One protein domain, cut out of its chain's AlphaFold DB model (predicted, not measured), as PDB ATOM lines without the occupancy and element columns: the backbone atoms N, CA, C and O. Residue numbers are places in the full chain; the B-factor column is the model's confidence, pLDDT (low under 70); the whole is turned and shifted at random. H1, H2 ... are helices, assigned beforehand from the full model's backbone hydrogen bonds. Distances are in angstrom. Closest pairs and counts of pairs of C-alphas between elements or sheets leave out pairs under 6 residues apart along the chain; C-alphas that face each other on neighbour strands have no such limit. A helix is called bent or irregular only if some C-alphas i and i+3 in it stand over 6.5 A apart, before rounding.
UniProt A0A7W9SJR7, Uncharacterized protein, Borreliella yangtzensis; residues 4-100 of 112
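What this domain is: This is residues 4 to 100 of the 112 residues of an uncharacterized protein of Borreliella yangtzensis (UniProt A0A7W9SJR7). A long kinked helix, H4, forms the middle of a flat, slab-like body, with H3 crossing it steeply and H5 folded back beside it as a helical hairpin. On the opposite side of H4 from H5 is a second, smaller helical hairpin, H1 and H2, of which H1 only just meets H3 and H4. Residues 81 to 86, in the link from H4 to H5, stick out. The printed part has 97 residues with five named helices, H1 to H5 in chain order, and no named strand; the class is all helix. It is compact, with a radius of gyration of the C-alphas of 13.9 A, and spans 41 by 36 by 20 A.

Where its parts are: H4, the longest helix, covers residues 57 to 76 and measures 27.0 A from C-alpha 57 at (135.890, 112.727, 83.787) to C-alpha 76. It has a kink of 35 degrees near residue 66 and is irregular, with C-alphas 58 and 61 at 7.1 A. H3, residues 34 to 51, is 25.7 A long. H5, residues 88 to 99, is 16.2 A long and ends with C-alpha 99 at (145.194, 115.307, 90.595). H1, residues 4 to 13, is 14.2 A long and begins with C-alpha 4 at (120.807, 127.728, 85.742). H2, residues 17 to 23, is 9.9 A long.

How they stand to each other: H4 and H1 are the hubs, touching three helices each. H3 touches H4 at a steep tilt of 52 degrees, opposite ways; their closest C-alphas, of Ala 47 and Leu 68, are 6.2 A apart. Residues 88 to 92 of H5 touch residues 67 to 74 of H4, closest at the C-alphas of Val 70 and Phe 89, 6.1 A; this hairpin has a shallow tilt of 19 degrees, opposite ways. H1 and H4 only just touch, with 3 pairs of C-alphas within 8 A, about perpendicular at 79 degrees; the closest C-alphas are those of Trp 10 and Val 65, 5.8 A, and H4 takes part with residues 65 to 68 alone. H1 and H3 also only just touch, with 3 such pairs, about perpendicular at 90 degrees; the closest C-alphas are those of Leu 7 and Leu 40, 7.3 A, and H3 takes part with residues 40 to 44 alone. H2 touches H1 in a hairpin, opposite ways at 36 degrees, only just a steep tilt; the closest C-alphas, of Ile 11 and Arg 20, are 5.8 A apart. H2 and H3 are near each other, while H1 and H5 are apart. In H1, H2 and H5 every O i to N i+4 pair is within hydrogen-bond range; in H3 12 of 14 are, and in H4 13 of 16.

The domain as a whole: The two C-alphas farthest apart, of Asp 27 and Asp 83, are 41.8 A apart. The printed part has no cut. The link from H4 to H5, 11 residues, is long; those from H1 to H2 and from H3 to H4 are tight, and that from H2 to H3 is short. The mean pLDDT of the printed part is 87.0, and residues 78 to 86 are under 70.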
ATOM      1  N   LEU A   4     121.695 127.492  84.611       91.19
ATOM      2  CA  LEU A   4     120.807 127.728  85.742       91.19
ATOM      3  C   LEU A   4     120.672 126.483  86.631       91.19
ATOM      4  O   LEU A   4     120.638 126.625  87.848       91.19
ATOM      5  N   ASP A   5     120.648 125.281  86.050       92.00
ATOM      6  CA  ASP A   5     120.591 124.029  86.818       92.00
ATOM      7  C   ASP A   5     121.883 123.826  87.618       92.00
ATOM      8  O   ASP A   5     121.837 123.362  88.758       92.00
ATOM      9  N   ASP A   6     123.034 124.203  87.044       93.50
ATOM     10  CA  ASP A   6     124.325 124.177  87.739       93.50
ATOM     11  C   ASP A   6     124.315 125.129  88.943       93.50
ATOM     12  O   ASP A   6     124.740 124.745  90.033       93.50
ATOM     13  N   LEU A   7     123.784 126.347  88.772       94.62
ATOM     14  CA  LEU A   7     123.650 127.313  89.864       94.62
ATOM     15  C   LEU A   7     122.682 126.828  90.942       94.62
ATOM     16  O   LEU A   7     123.020 126.887  92.118       94.62
ATOM     17  N   ILE A   8     121.508 126.315  90.570       94.12
ATOM     18  CA  ILE A   8     120.532 125.773  91.528       94.12
ATOM     19  C   ILE A   8     121.152 124.611  92.311       94.12
ATOM     20  O   ILE A   8     121.072 124.572  93.538       94.12
ATOM     21  N   THR A   9     121.833 123.696  91.617       93.50
ATOM     22  CA  THR A   9     122.538 122.578  92.258       93.50
ATOM     23  C   THR A   9     123.599 123.095  93.223       93.50
ATOM     24  O   THR A   9     123.666 122.644  94.365       93.50
ATOM     25  N   TRP A  10     124.400 124.074  92.811       95.19
ATOM     26  CA  TRP A  10     125.414 124.659  93.678       95.19
ATOM     27  C   TRP A  10     124.808 125.348  94.906       95.19
ATOM     28  O   TRP A  10     125.231 125.045  96.017       95.19
ATOM     29  N   ILE A  11     123.781 126.188  94.747       94.81
ATOM     30  CA  ILE A  11     123.088 126.848  95.867       94.81
ATOM     31  C   ILE A  11     122.506 125.821  96.850       94.81
ATOM     32  O   ILE A  11     122.549 126.038  98.059       94.81
ATOM     33  N   SER A  12     122.024 124.674  96.363       91.94
ATOM     34  CA  SER A  12     121.523 123.605  97.238       91.94
ATOM     35  C   SER A  12     122.618 122.906  98.061       91.94
ATOM     36  O   SER A  12     122.329 122.345  99.117       91.94
ATOM     37  N   LEU A  13     123.875 122.941  97.600       93.19
ATOM     38  CA  LEU A  13     125.006 122.204  98.185       93.19
ATOM     39  C   LEU A  13     126.041 123.100  98.878       93.19
ATOM     40  O   LEU A  13     126.875 122.593  99.633       93.19
ATOM     41  N   THR A  14     126.029 124.405  98.602       91.88
ATOM     42  CA  THR A  14     127.045 125.341  99.084       91.88
ATOM     43  C   THR A  14     127.099 125.379 100.607       91.88
ATOM     44  O   THR A  14     126.082 125.338 101.305       91.88
ATOM     45  N   LYS A  15     128.318 125.512 101.138       88.00
ATOM     46  CA  LYS A  15     128.551 125.752 102.571       88.00
ATOM     47  C   LYS A  15     128.498 127.239 102.935       88.00
ATOM     48  O   LYS A  15     128.739 127.603 104.085       88.00
ATOM     49  N   ILE A  16     128.217 128.106 101.965       89.81
ATOM     50  CA  ILE A  16     128.163 129.553 102.150       89.81
ATOM     51  C   ILE A  16     126.765 129.928 102.629       89.81
ATOM     52  O   ILE A  16     125.874 130.226 101.838       89.81
ATOM     53  N   GLU A  17     126.586 129.928 103.949       89.19
ATOM     54  CA  GLU A  17     125.282 130.157 104.581       89.19
ATOM     55  C   GLU A  17     124.608 131.449 104.109       89.19
ATOM     56  O   GLU A  17     123.422 131.450 103.803       89.19
ATOM     57  N   SER A  18     125.370 132.541 103.981       88.88
ATOM     58  CA  SER A  18     124.828 133.827 103.532       88.88
ATOM     59  C   SER A  18     124.250 133.754 102.120       88.88
ATOM     60  O   SER A  18     123.171 134.281 101.883       88.88
ATOM     61  N   LEU A  19     124.939 133.063 101.207       90.69
ATOM     62  CA  LEU A  19     124.493 132.895  99.826       90.69
ATOM     63  C   LEU A  19     123.272 131.969  99.758       90.69
ATOM     64  O   LEU A  19     122.326 132.239  99.020       90.69
ATOM     65  N   ARG A  20     123.271 130.898 100.559       91.94
ATOM     66  CA  ARG A  20     122.141 129.970 100.638       91.94
ATOM     67  C   ARG A  20     120.885 130.658 101.165       91.94
ATOM     68  O   ARG A  20     119.837 130.510 100.548       91.94
ATOM     69  N   ILE A  21     120.988 131.420 102.256       91.44
ATOM     70  CA  ILE A  21     119.863 132.180 102.827       91.44
ATOM     71  C   ILE A  21     119.342 133.210 101.822       91.44
ATOM     72  O   ILE A  21     118.138 133.334 101.644       91.44
ATOM     73  N   GLU A  22     120.236 133.923 101.137       91.38
ATOM     74  CA  GLU A  22     119.856 134.928 100.140       91.38
ATOM     75  C   GLU A  22     119.102 134.324  98.944       91.38
ATOM     76  O   GLU A  22     118.180 134.942  98.415       91.38
ATOM     77  N   CYS A  23     119.480 133.113  98.524       91.94
ATOM     78  CA  CYS A  23     118.937 132.462  97.331       91.94
ATOM     79  C   CYS A  23     117.855 131.407  97.618       91.94
ATOM     80  O   CYS A  23     117.399 130.757  96.677       91.94
ATOM     81  N   THR A  24     117.444 131.201  98.872       92.44
ATOM     82  CA  THR A  24     116.438 130.190  99.246       92.44
ATOM     83  C   THR A  24     115.246 130.861  99.913       92.44
ATOM     84  O   THR A  24     115.398 131.607 100.876       92.44
ATOM     85  N   LYS A  25     114.043 130.598  99.401       90.56
ATOM     86  CA  LYS A  25     112.791 131.065 100.003       90.56
ATOM     87  C   LYS A  25     112.425 130.240 101.238       90.56
ATOM     88  O   LYS A  25     112.937 129.146 101.450       90.56
ATOM     89  N   GLU A  26     111.471 130.740 102.019       87.06
ATOM     90  CA  GLU A  26     110.951 130.054 103.214       87.06
ATOM     91  C   GLU A  26     110.355 128.667 102.913       87.06
ATOM     92  O   GLU A  26     110.401 127.781 103.762       87.06
ATOM     93  N   ASP A  27     109.840 128.454 101.698       88.81
ATOM     94  CA  ASP A  27     109.316 127.164 101.231       88.81
ATOM     95  C   ASP A  27     110.414 126.173 100.787       88.81
ATOM     96  O   ASP A  27     110.111 125.073 100.324       88.81
ATOM     97  N   GLY A  28     111.691 126.552 100.913       83.94
ATOM     98  CA  GLY A  28     112.845 125.764 100.486       83.94
ATOM     99  C   GLY A  28     113.127 125.823  98.983       83.94
ATOM    100  O   GLY A  28     114.085 125.200  98.523       83.94
ATOM    101  N   SER A  29     112.337 126.566  98.200       90.88
ATOM    102  CA  SER A  29     112.608 126.753  96.776       90.88
ATOM    103  C   SER A  29     113.782 127.708  96.553       90.88
ATOM    104  O   SER A  29     113.925 128.735  97.223       90.88
ATOM    105  N   ILE A  30     114.637 127.374  95.585       92.50
ATOM    106  CA  ILE A  30     115.763 128.226  95.205       92.50
ATOM    107  C   ILE A  30     115.262 129.312  94.259       92.50
ATOM    108  O   ILE A  30     114.728 129.033  93.185       92.50
ATOM    109  N   ASN A  31     115.466 130.560  94.658       93.19
ATOM    110  CA  ASN A  31     115.176 131.740  93.867       93.19
ATOM    111  C   ASN A  31     116.348 132.715  93.970       93.19
ATOM    112  O   ASN A  31     116.547 133.344  95.004       93.19
ATOM    113  N   ILE A  32     117.106 132.840  92.887       92.44
ATOM    114  CA  ILE A  32     118.299 133.682  92.834       92.44
ATOM    115  C   ILE A  32     117.874 135.108  92.445       92.44
ATOM    116  O   ILE A  32     117.355 135.277  91.337       92.44
ATOM    117  N   PRO A  33     118.104 136.130  93.293       91.56
ATOM    118  CA  PRO A  33     117.811 137.522  92.949       91.56
ATOM    119  C   PRO A  33     118.565 137.966  91.691       91.56
ATOM    120  O   PRO A  33     119.730 137.614  91.520       91.56
ATOM    121  N   ASP A  34     117.947 138.780  90.830       88.81
ATOM    122  CA  ASP A  34     118.539 139.164  89.533       88.81
ATOM    123  C   ASP A  34     119.916 139.837  89.661       88.81
ATOM    124  O   ASP A  34     120.804 139.597  88.843       88.81
ATOM    125  N   GLN A  35     120.119 140.637  90.711       85.12
ATOM    126  CA  GLN A  35     121.397 141.304  90.987       85.12
ATOM    127  C   GLN A  35     122.507 140.294  91.306       85.12
ATOM    128  O   GLN A  35     123.606 140.369  90.759       85.12
ATOM    129  N   THR A  36     122.197 139.306  92.143       88.81
ATOM    130  CA  THR A  36     123.106 138.228  92.556       88.81
ATOM    131  C   THR A  36     123.373 137.277  91.396       88.81
ATOM    132  O   THR A  36     124.495 136.820  91.189       88.81
ATOM    133  N   LYS A  37     122.353 137.035  90.568       91.19
ATOM    134  CA  LYS A  37     122.391 136.132  89.418       91.19
ATOM    135  C   LYS A  37     123.531 136.450  88.452       91.19
ATOM    136  O   LYS A  37     124.209 135.527  88.009       91.19
ATOM    137  N   VAL A  38     123.778 137.732  88.168       90.69
ATOM    138  CA  VAL A  38     124.889 138.169  87.303       90.69
ATOM    139  C   VAL A  38     126.232 137.713  87.875       90.69
ATOM    140  O   VAL A  38     127.000 137.049  87.182       90.69
ATOM    141  N   GLN A  39     126.479 137.984  89.159       90.94
ATOM    142  CA  GLN A  39     127.715 137.587  89.832       90.94
ATOM    143  C   GLN A  39     127.879 136.061  89.864       90.94
ATOM    144  O   GLN A  39     128.962 135.551  89.589       90.94
ATOM    145  N   LEU A  40     126.812 135.307  90.155       94.19
ATOM    146  CA  LEU A  40     126.881 133.842  90.192       94.19
ATOM    147  C   LEU A  40     127.173 133.238  88.816       94.19
ATOM    148  O   LEU A  40     127.947 132.287  88.726       94.19
ATOM    149  N   PHE A  41     126.613 133.798  87.740       95.12
ATOM    150  CA  PHE A  41     126.954 133.368  86.385       95.12
ATOM    151  C   PHE A  41     128.409 133.673  86.029       95.12
ATOM    152  O   PHE A  41     129.058 132.856  85.376       95.12
ATOM    153  N   GLU A  42     128.961 134.799  86.479       93.06
ATOM    154  CA  GLU A  42     130.383 135.090  86.285       93.06
ATOM    155  C   GLU A  42     131.282 134.109  87.040       93.06
ATOM    156  O   GLU A  42     132.238 133.594  86.454       93.06
ATOM    157  N   VAL A  43     130.942 133.797  88.294       94.38
ATOM    158  CA  VAL A  43     131.632 132.781  89.105       94.38
ATOM    159  C   VAL A  43     131.575 131.420  88.409       94.38
ATOM    160  O   VAL A  43     132.605 130.762  88.265       94.38
ATOM    161  N   LEU A  44     130.399 131.022  87.910       96.50
ATOM    162  CA  LEU A  44     130.209 129.770  87.180       96.50
ATOM    163  C   LEU A  44     131.035 129.714  85.903       96.50
ATOM    164  O   LEU A  44     131.740 128.734  85.672       96.50
ATOM    165  N   ARG A  45     130.986 130.770  85.092       95.31
ATOM    166  CA  ARG A  45     131.781 130.867  83.869       95.31
ATOM    167  C   ARG A  45     133.270 130.749  84.180       95.31
ATOM    168  O   ARG A  45     133.970 130.001  83.506       95.31
ATOM    169  N   TYR A  46     133.749 131.445  85.210       93.94
ATOM    170  CA  TYR A  46     135.154 131.403  85.605       93.94
ATOM    171  C   TYR A  46     135.570 130.008  86.094       93.94
ATOM    172  O   TYR A  46     136.601 129.489  85.666       93.94
ATOM    173  N   ALA A  47     134.733 129.359  86.909       95.25
ATOM    174  CA  ALA A  47     134.953 127.987  87.361       95.25
ATOM    175  C   ALA A  47     135.035 127.010  86.182       95.25
ATOM    176  O   ALA A  47     135.997 126.253  86.071       95.25
ATOM    177  N   LYS A  48     134.065 127.062  85.258       95.06
ATOM    178  CA  LYS A  48     134.040 126.207  84.064       95.06
ATOM    179  C   LYS A  48     135.286 126.391  83.202       95.06
ATOM    180  O   LYS A  48     135.858 125.392  82.781       95.06
ATOM    181  N   SER A  49     135.732 127.631  82.991       93.69
ATOM    182  CA  SER A  49     136.954 127.926  82.233       93.69
ATOM    183  C   SER A  49     138.208 127.329  82.871       93.69
ATOM    184  O   SER A  49     139.070 126.844  82.149       93.69
ATOM    185  N   ILE A  50     138.311 127.329  84.205       92.62
ATOM    186  CA  ILE A  50     139.427 126.681  84.909       92.62
ATOM    187  C   ILE A  50     139.351 125.165  84.740       92.62
ATOM    188  O   ILE A  50     140.337 124.543  84.358       92.62
ATOM    189  N   LEU A  51     138.194 124.557  85.017       94.06
ATOM    190  CA  LEU A  51     138.055 123.099  84.968       94.06
ATOM    191  C   LEU A  51     138.199 122.544  83.546       94.06
ATOM    192  O   LEU A  51     138.657 121.419  83.385       94.06
ATOM    193  N   ALA A  52     137.871 123.339  82.524       92.50
ATOM    194  CA  ALA A  52     138.078 122.992  81.121       92.50
ATOM    195  C   ALA A  52     139.557 122.809  80.741       92.50
ATOM    196  O   ALA A  52     139.839 122.324  79.651       92.50
ATOM    197  N   LEU A  53     140.500 123.182  81.612       92.06
ATOM    198  CA  LEU A  53     141.926 122.939  81.404       92.06
ATOM    199  C   LEU A  53     142.357 121.519  81.788       92.06
ATOM    200  O   LEU A  53     143.499 121.166  81.520       92.06
ATOM    201  N   TYR A  54     141.490 120.708  82.399       92.44
ATOM    202  CA  TYR A  54     141.856 119.410  82.969       92.44
ATOM    203  C   TYR A  54     140.943 118.287  82.475       92.44
ATOM    204  O   TYR A  54     139.735 118.475  82.324       92.44
ATOM    205  N   ASP A  55     141.502 117.091  82.299       90.88
ATOM    206  CA  ASP A  55     140.703 115.889  82.068       90.88
ATOM    207  C   ASP A  55     140.212 115.314  83.406       90.88
ATOM    208  O   ASP A  55     140.935 114.626  84.127       90.88
ATOM    209  N   MET A  56     138.976 115.662  83.776       90.69
ATOM    210  CA  MET A  56     138.404 115.341  85.092       90.69
ATOM    211  C   MET A  56     137.412 114.174  85.089       90.69
ATOM    212  O   MET A  56     137.020 113.705  86.163       90.69
ATOM    213  N   GLY A  57     136.942 113.737  83.916       90.56
ATOM    214  CA  GLY A  57     135.890 112.727  83.787       90.56
ATOM    215  C   GLY A  57     134.719 112.930  84.766       90.56
ATOM    216  O   GLY A  57     134.103 113.995  84.839       90.56
ATOM    217  N   ALA A  58     134.423 111.901  85.565       91.81
ATOM    218  CA  ALA A  58     133.324 111.912  86.537       91.81
ATOM    219  C   ALA A  58     133.540 112.864  87.734       91.81
ATOM    220  O   ALA A  58     132.574 113.222  88.410       91.81
ATOM    221  N   ALA A  59     134.777 113.297  88.003       92.19
ATOM    222  CA  ALA A  59     135.088 114.166  89.137       92.19
ATOM    223  C   ALA A  59     134.654 115.627  88.908       92.19
ATOM    224  O   ALA A  59     134.513 116.379  89.874       92.19
ATOM    225  N   TYR A  60     134.387 116.011  87.653       93.75
ATOM    226  CA  TYR A  60     134.076 117.382  87.242       93.75
ATOM    227  C   TYR A  60     132.997 118.049  88.105       93.75
ATOM    228  O   TYR A  60     133.196 119.156  88.597       93.75
ATOM    229  N   LYS A  61     131.860 117.376  88.332       92.06
ATOM    230  CA  LYS A  61     130.732 117.963  89.077       92.06
ATOM    231  C   LYS A  61     131.095 118.299  90.524       92.06
ATOM    232  O   LYS A  61     130.714 119.354  91.019       92.06
ATOM    233  N   ASN A  62     131.855 117.427  91.184       92.25
ATOM    234  CA  ASN A  62     132.274 117.649  92.567       92.25
ATOM    235  C   ASN A  62     133.261 118.818  92.651       92.25
ATOM    236  O   ASN A  62     133.121 119.688  93.508       92.25
ATOM    237  N   TRP A  63     134.221 118.867  91.724       94.69
ATOM    238  CA  TRP A  63     135.188 119.960  91.649       94.69
ATOM    239  C   TRP A  63     134.556 121.292  91.279       94.69
ATOM    240  O   TRP A  63     134.965 122.315  91.821       94.69
ATOM    241  N   LEU A  64     133.523 121.283  90.437       95.38
ATOM    242  CA  LEU A  64     132.740 122.471  90.125       95.38
ATOM    243  C   LEU A  64     132.136 123.075  91.392       95.38
ATOM    244  O   LEU A  64     132.379 124.243  91.665       95.38
ATOM    245  N   VAL A  65     131.442 122.285  92.216       93.94
ATOM    246  CA  VAL A  65     130.847 122.780  93.473       93.94
ATOM    247  C   VAL A  65     131.911 123.339  94.426       93.94
ATOM    248  O   VAL A  65     131.738 124.427  94.970       93.94
ATOM    249  N   ILE A  66     133.035 122.634  94.597       93.00
ATOM    250  CA  ILE A  66     134.128 123.078  95.479       93.00
ATOM    251  C   ILE A  66     134.736 124.397  94.986       93.00
ATOM    252  O   ILE A  66     134.969 125.314  95.775       93.00
ATOM    253  N   LEU A  67     135.005 124.499  93.683       93.81
ATOM    254  CA  LEU A  67     135.633 125.673  93.088       93.81
ATOM    255  C   LEU A  67     134.697 126.886  93.111       93.81
ATOM    256  O   LEU A  67     135.162 127.993  93.378       93.81
ATOM    257  N   LEU A  68     133.393 126.688  92.894       94.94
ATOM    258  CA  LEU A  68     132.387 127.747  92.996       94.94
ATOM    259  C   LEU A  68     132.364 128.380  94.398       94.94
ATOM    260  O   LEU A  68     132.393 129.607  94.506       94.94
ATOM    261  N   ASP A  69     132.402 127.568  95.465       92.06
ATOM    262  CA  ASP A  69     132.446 128.067  96.849       92.06
ATOM    263  C   ASP A  69     133.683 128.952  97.100       92.06
ATOM    264  O   ASP A  69     133.594 130.036  97.686       92.06
ATOM    265  N   VAL A  70     134.854 128.503  96.638       90.06
ATOM    266  CA  VAL A  70     136.119 129.226  96.832       90.06
ATOM    267  C   VAL A  70     136.162 130.508  96.001       90.06
ATOM    268  O   VAL A  70     136.508 131.563  96.529       90.06
ATOM    269  N   LEU A  71     135.776 130.448  94.724       90.75
ATOM    270  CA  LEU A  71     135.762 131.613  93.837       90.75
ATOM    271  C   LEU A  71     134.794 132.685  94.325       90.75
ATOM    272  O   LEU A  71     135.159 133.861  94.364       90.75
ATOM    273  N   TYR A  72     133.583 132.293  94.722       90.19
ATOM    274  CA  TYR A  72     132.613 133.245  95.242       90.19
ATOM    275  C   TYR A  72     133.178 133.988  96.454       90.19
ATOM    276  O   TYR A  72     133.158 135.211  96.466       90.19
ATOM    277  N   LEU A  73     133.750 133.289  97.440       87.31
ATOM    278  CA  LEU A  73     134.250 133.919  98.668       87.31
ATOM    279  C   LEU A  73     135.549 134.717  98.494       87.31
ATOM    280  O   LEU A  73     135.711 135.775  99.106       87.31
ATOM    281  N   GLU A  74     136.502 134.190  97.731       83.50
ATOM    282  CA  GLU A  74     137.871 134.719  97.711       83.50
ATOM    283  C   GLU A  74     138.146 135.646  96.529       83.50
ATOM    284  O   GLU A  74     139.001 136.523  96.644       83.50
ATOM    285  N   VAL A  75     137.406 135.498  95.425       80.19
ATOM    286  CA  VAL A  75     137.609 136.286  94.201       80.19
ATOM    287  C   VAL A  75     136.487 137.300  93.994       80.19
ATOM    288  O   VAL A  75     136.766 138.469  93.748       80.19
ATOM    289  N   PHE A  76     135.224 136.886  94.129       78.56
ATOM    290  CA  PHE A  76     134.079 137.731  93.763       78.56
ATOM    291  C   PHE A  76     133.421 138.457  94.951       78.56
ATOM    292  O   PHE A  76     132.864 139.535  94.762       78.56
ATOM    293  N   ASN A  77     133.516 137.930  96.175       72.50
ATOM    294  CA  ASN A  77     132.933 138.493  97.404       72.50
ATOM    295  C   ASN A  77     134.027 138.866  98.425       72.50
ATOM    296  O   ASN A  77     133.957 138.515  99.603       72.50
ATOM    297  N   ILE A  78     135.082 139.524  97.924       62.12
ATOM    298  CA  ILE A  78     136.403 139.732  98.542       62.12
ATOM    299  C   ILE A  78     136.325 139.997 100.060       62.12
ATOM    300  O   ILE A  78     136.213 141.132 100.525       62.12
ATOM    301  N   ARG A  79     136.497 138.930 100.854       55.06
ATOM    302  CA  ARG A  79     136.921 139.000 102.268       55.06
ATOM    303  C   ARG A  79     138.425 138.791 102.438       55.06
ATOM    304  O   ARG A  79     138.923 138.830 103.562       55.06
ATOM    305  N   CYS A  80     139.155 138.566 101.347       49.03
ATOM    306  CA  CYS A  80     140.583 138.271 101.371       49.03
ATOM    307  C   CYS A  80     141.400 139.555 101.614       49.03
ATOM    308  O   CYS A  80     142.027 140.101 100.712       49.03
ATOM    309  N   LYS A  81     141.351 140.076 102.846       50.78
ATOM    310  CA  LYS A  81     142.243 141.131 103.338       50.78
ATOM    311  C   LYS A  81     143.336 140.486 104.192       50.78
ATOM    312  O   LYS A  81     143.040 140.017 105.287       50.78
ATOM    313  N   GLY A  82     144.582 140.501 103.720       46.78
ATOM    314  CA  GLY A  82     145.759 140.327 104.581       46.78
ATOM    315  C   GLY A  82     146.772 139.266 104.142       46.78
ATOM    316  O   GLY A  82     146.423 138.117 103.879       46.78
ATOM    317  N   ASP A  83     148.039 139.681 104.163       48.38
ATOM    318  CA  ASP A  83     149.296 139.010 103.786       48.38
ATOM    319  C   ASP A  83     149.656 137.688 104.513       48.38
ATOM    320  O   ASP A  83     150.828 137.332 104.587       48.38
ATOM    321  N   GLN A  84     148.709 136.923 105.073       45.31
ATOM    322  CA  GLN A  84     149.051 135.749 105.906       45.31
ATOM    323  C   GLN A  84     148.380 134.417 105.565       45.31
ATOM    324  O   GLN A  84     148.554 133.444 106.297       45.31
ATOM    325  N   LYS A  85     147.668 134.299 104.446       48.41
ATOM    326  CA  LYS A  85     147.216 132.986 103.966       48.41
ATOM    327  C   LYS A  85     147.435 132.902 102.473       48.41
ATOM    328  O   LYS A  85     146.896 133.712 101.726       48.41
ATOM    329  N   GLU A  86     148.209 131.915 102.035       55.75
ATOM    330  CA  GLU A  86     148.121 131.450 100.656       55.75
ATOM    331  C   GLU A  86     146.636 131.222 100.347       55.75
ATOM    332  O   GLU A  86     145.959 130.442 101.017       55.75
ATOM    333  N   CYS A  87     146.110 132.026  99.423       73.31
ATOM    334  CA  CYS A  87     144.702 132.060  99.032       73.31
ATOM    335  C   CYS A  87     144.210 130.621  98.797       73.31
ATOM    336  O   CYS A  87     144.877 129.892  98.052       73.31
ATOM    337  N   LYS A  88     143.097 130.175  99.412       81.75
ATOM    338  CA  LYS A  88     142.615 128.789  99.226       81.75
ATOM    339  C   LYS A  88     142.376 128.504  97.754       81.75
ATOM    340  O   LYS A  88     142.562 127.373  97.334       81.75
ATOM    341  N   PHE A  89     142.045 129.527  96.970       85.50
ATOM    342  CA  PHE A  89     142.026 129.459  95.518       85.50
ATOM    343  C   PHE A  89     143.352 128.953  94.930       85.50
ATOM    344  O   PHE A  89     143.342 127.984  94.181       85.50
ATOM    345  N   LYS A  90     144.501 129.532  95.309       84.62
ATOM    346  CA  LYS A  90     145.825 129.083  94.832       84.62
ATOM    347  C   LYS A  90     146.109 127.635  95.227       84.62
ATOM    348  O   LYS A  90     146.575 126.865  94.393       84.62
ATOM    349  N   TYR A  91     145.798 127.265  96.471       87.06
ATOM    350  CA  TYR A  91     145.918 125.878  96.926       87.06
ATOM    351  C   TYR A  91     144.998 124.941  96.130       87.06
ATOM    352  O   TYR A  91     145.386 123.836  95.771       87.06
ATOM    353  N   LEU A  92     143.783 125.378  95.806       88.88
ATOM    354  CA  LEU A  92     142.848 124.577  95.030       88.88
ATOM    355  C   LEU A  92     143.373 124.322  93.610       88.88
ATOM    356  O   LEU A  92     143.285 123.198  93.127       88.88
ATOM    357  N   ILE A  93     143.958 125.337  92.966       90.19
ATOM    358  CA  ILE A  93     144.594 125.179  91.651       90.19
ATOM    359  C   ILE A  93     145.757 124.184  91.720       90.19
ATOM    360  O   ILE A  93     145.828 123.298  90.877       90.19
ATOM    361  N   SER A  94     146.615 124.251  92.745       88.44
ATOM    362  CA  SER A  94     147.720 123.288  92.867       88.44
ATOM    363  C   SER A  94     147.240 121.851  93.104       88.44
ATOM    364  O   SER A  94     147.863 120.911  92.617       88.44
ATOM    365  N   GLN A  95     146.109 121.658  93.794       91.50
ATOM    366  CA  GLN A  95     145.470 120.342  93.910       91.50
ATOM    367  C   GLN A  95     144.930 119.844  92.565       91.50
ATOM    368  O   GLN A  95     145.079 118.663  92.263       91.50
ATOM    369  N   LEU A  96     144.329 120.719  91.750       91.94
ATOM    370  CA  LEU A  96     143.877 120.352  90.404       91.94
ATOM    371  C   LEU A  96     145.047 119.916  89.520       91.94
ATOM    372  O   LEU A  96     144.969 118.858  88.905       91.94
ATOM    373  N   ASP A  97     146.141 120.682  89.537       89.88
ATOM    374  CA  ASP A  97     147.382 120.368  88.819       89.88
ATOM    375  C   ASP A  97     147.997 119.028  89.237       89.88
ATOM    376  O   ASP A  97     148.580 118.327  88.415       89.88
ATOM    377  N   PHE A  98     147.874 118.668  90.514       90.88
ATOM    378  CA  PHE A  98     148.385 117.402  91.030       90.88
ATOM    379  C   PHE A  98     147.487 116.207  90.678       90.88
ATOM    380  O   PHE A  98     147.985 115.109  90.437       90.88
ATOM    381  N   LEU A  99     146.165 116.398  90.697       91.12
ATOM    382  CA  LEU A  99     145.194 115.307  90.595       91.12
ATOM    383  C   LEU A  99     144.763 114.997  89.164       91.12
ATOM    384  O   LEU A  99     144.393 113.855  88.890       91.12
ATOM    385  N   PHE A 100     144.774 115.988  88.275       91.81
ATOM    386  CA  PHE A 100     144.251 115.837  86.924       91.81
ATOM    387  C   PHE A 100     145.285 116.258  85.885       91.81
ATOM    388  O   PHE A 100     145.873 117.335  86.003       91.81
TER     389      PHE A 100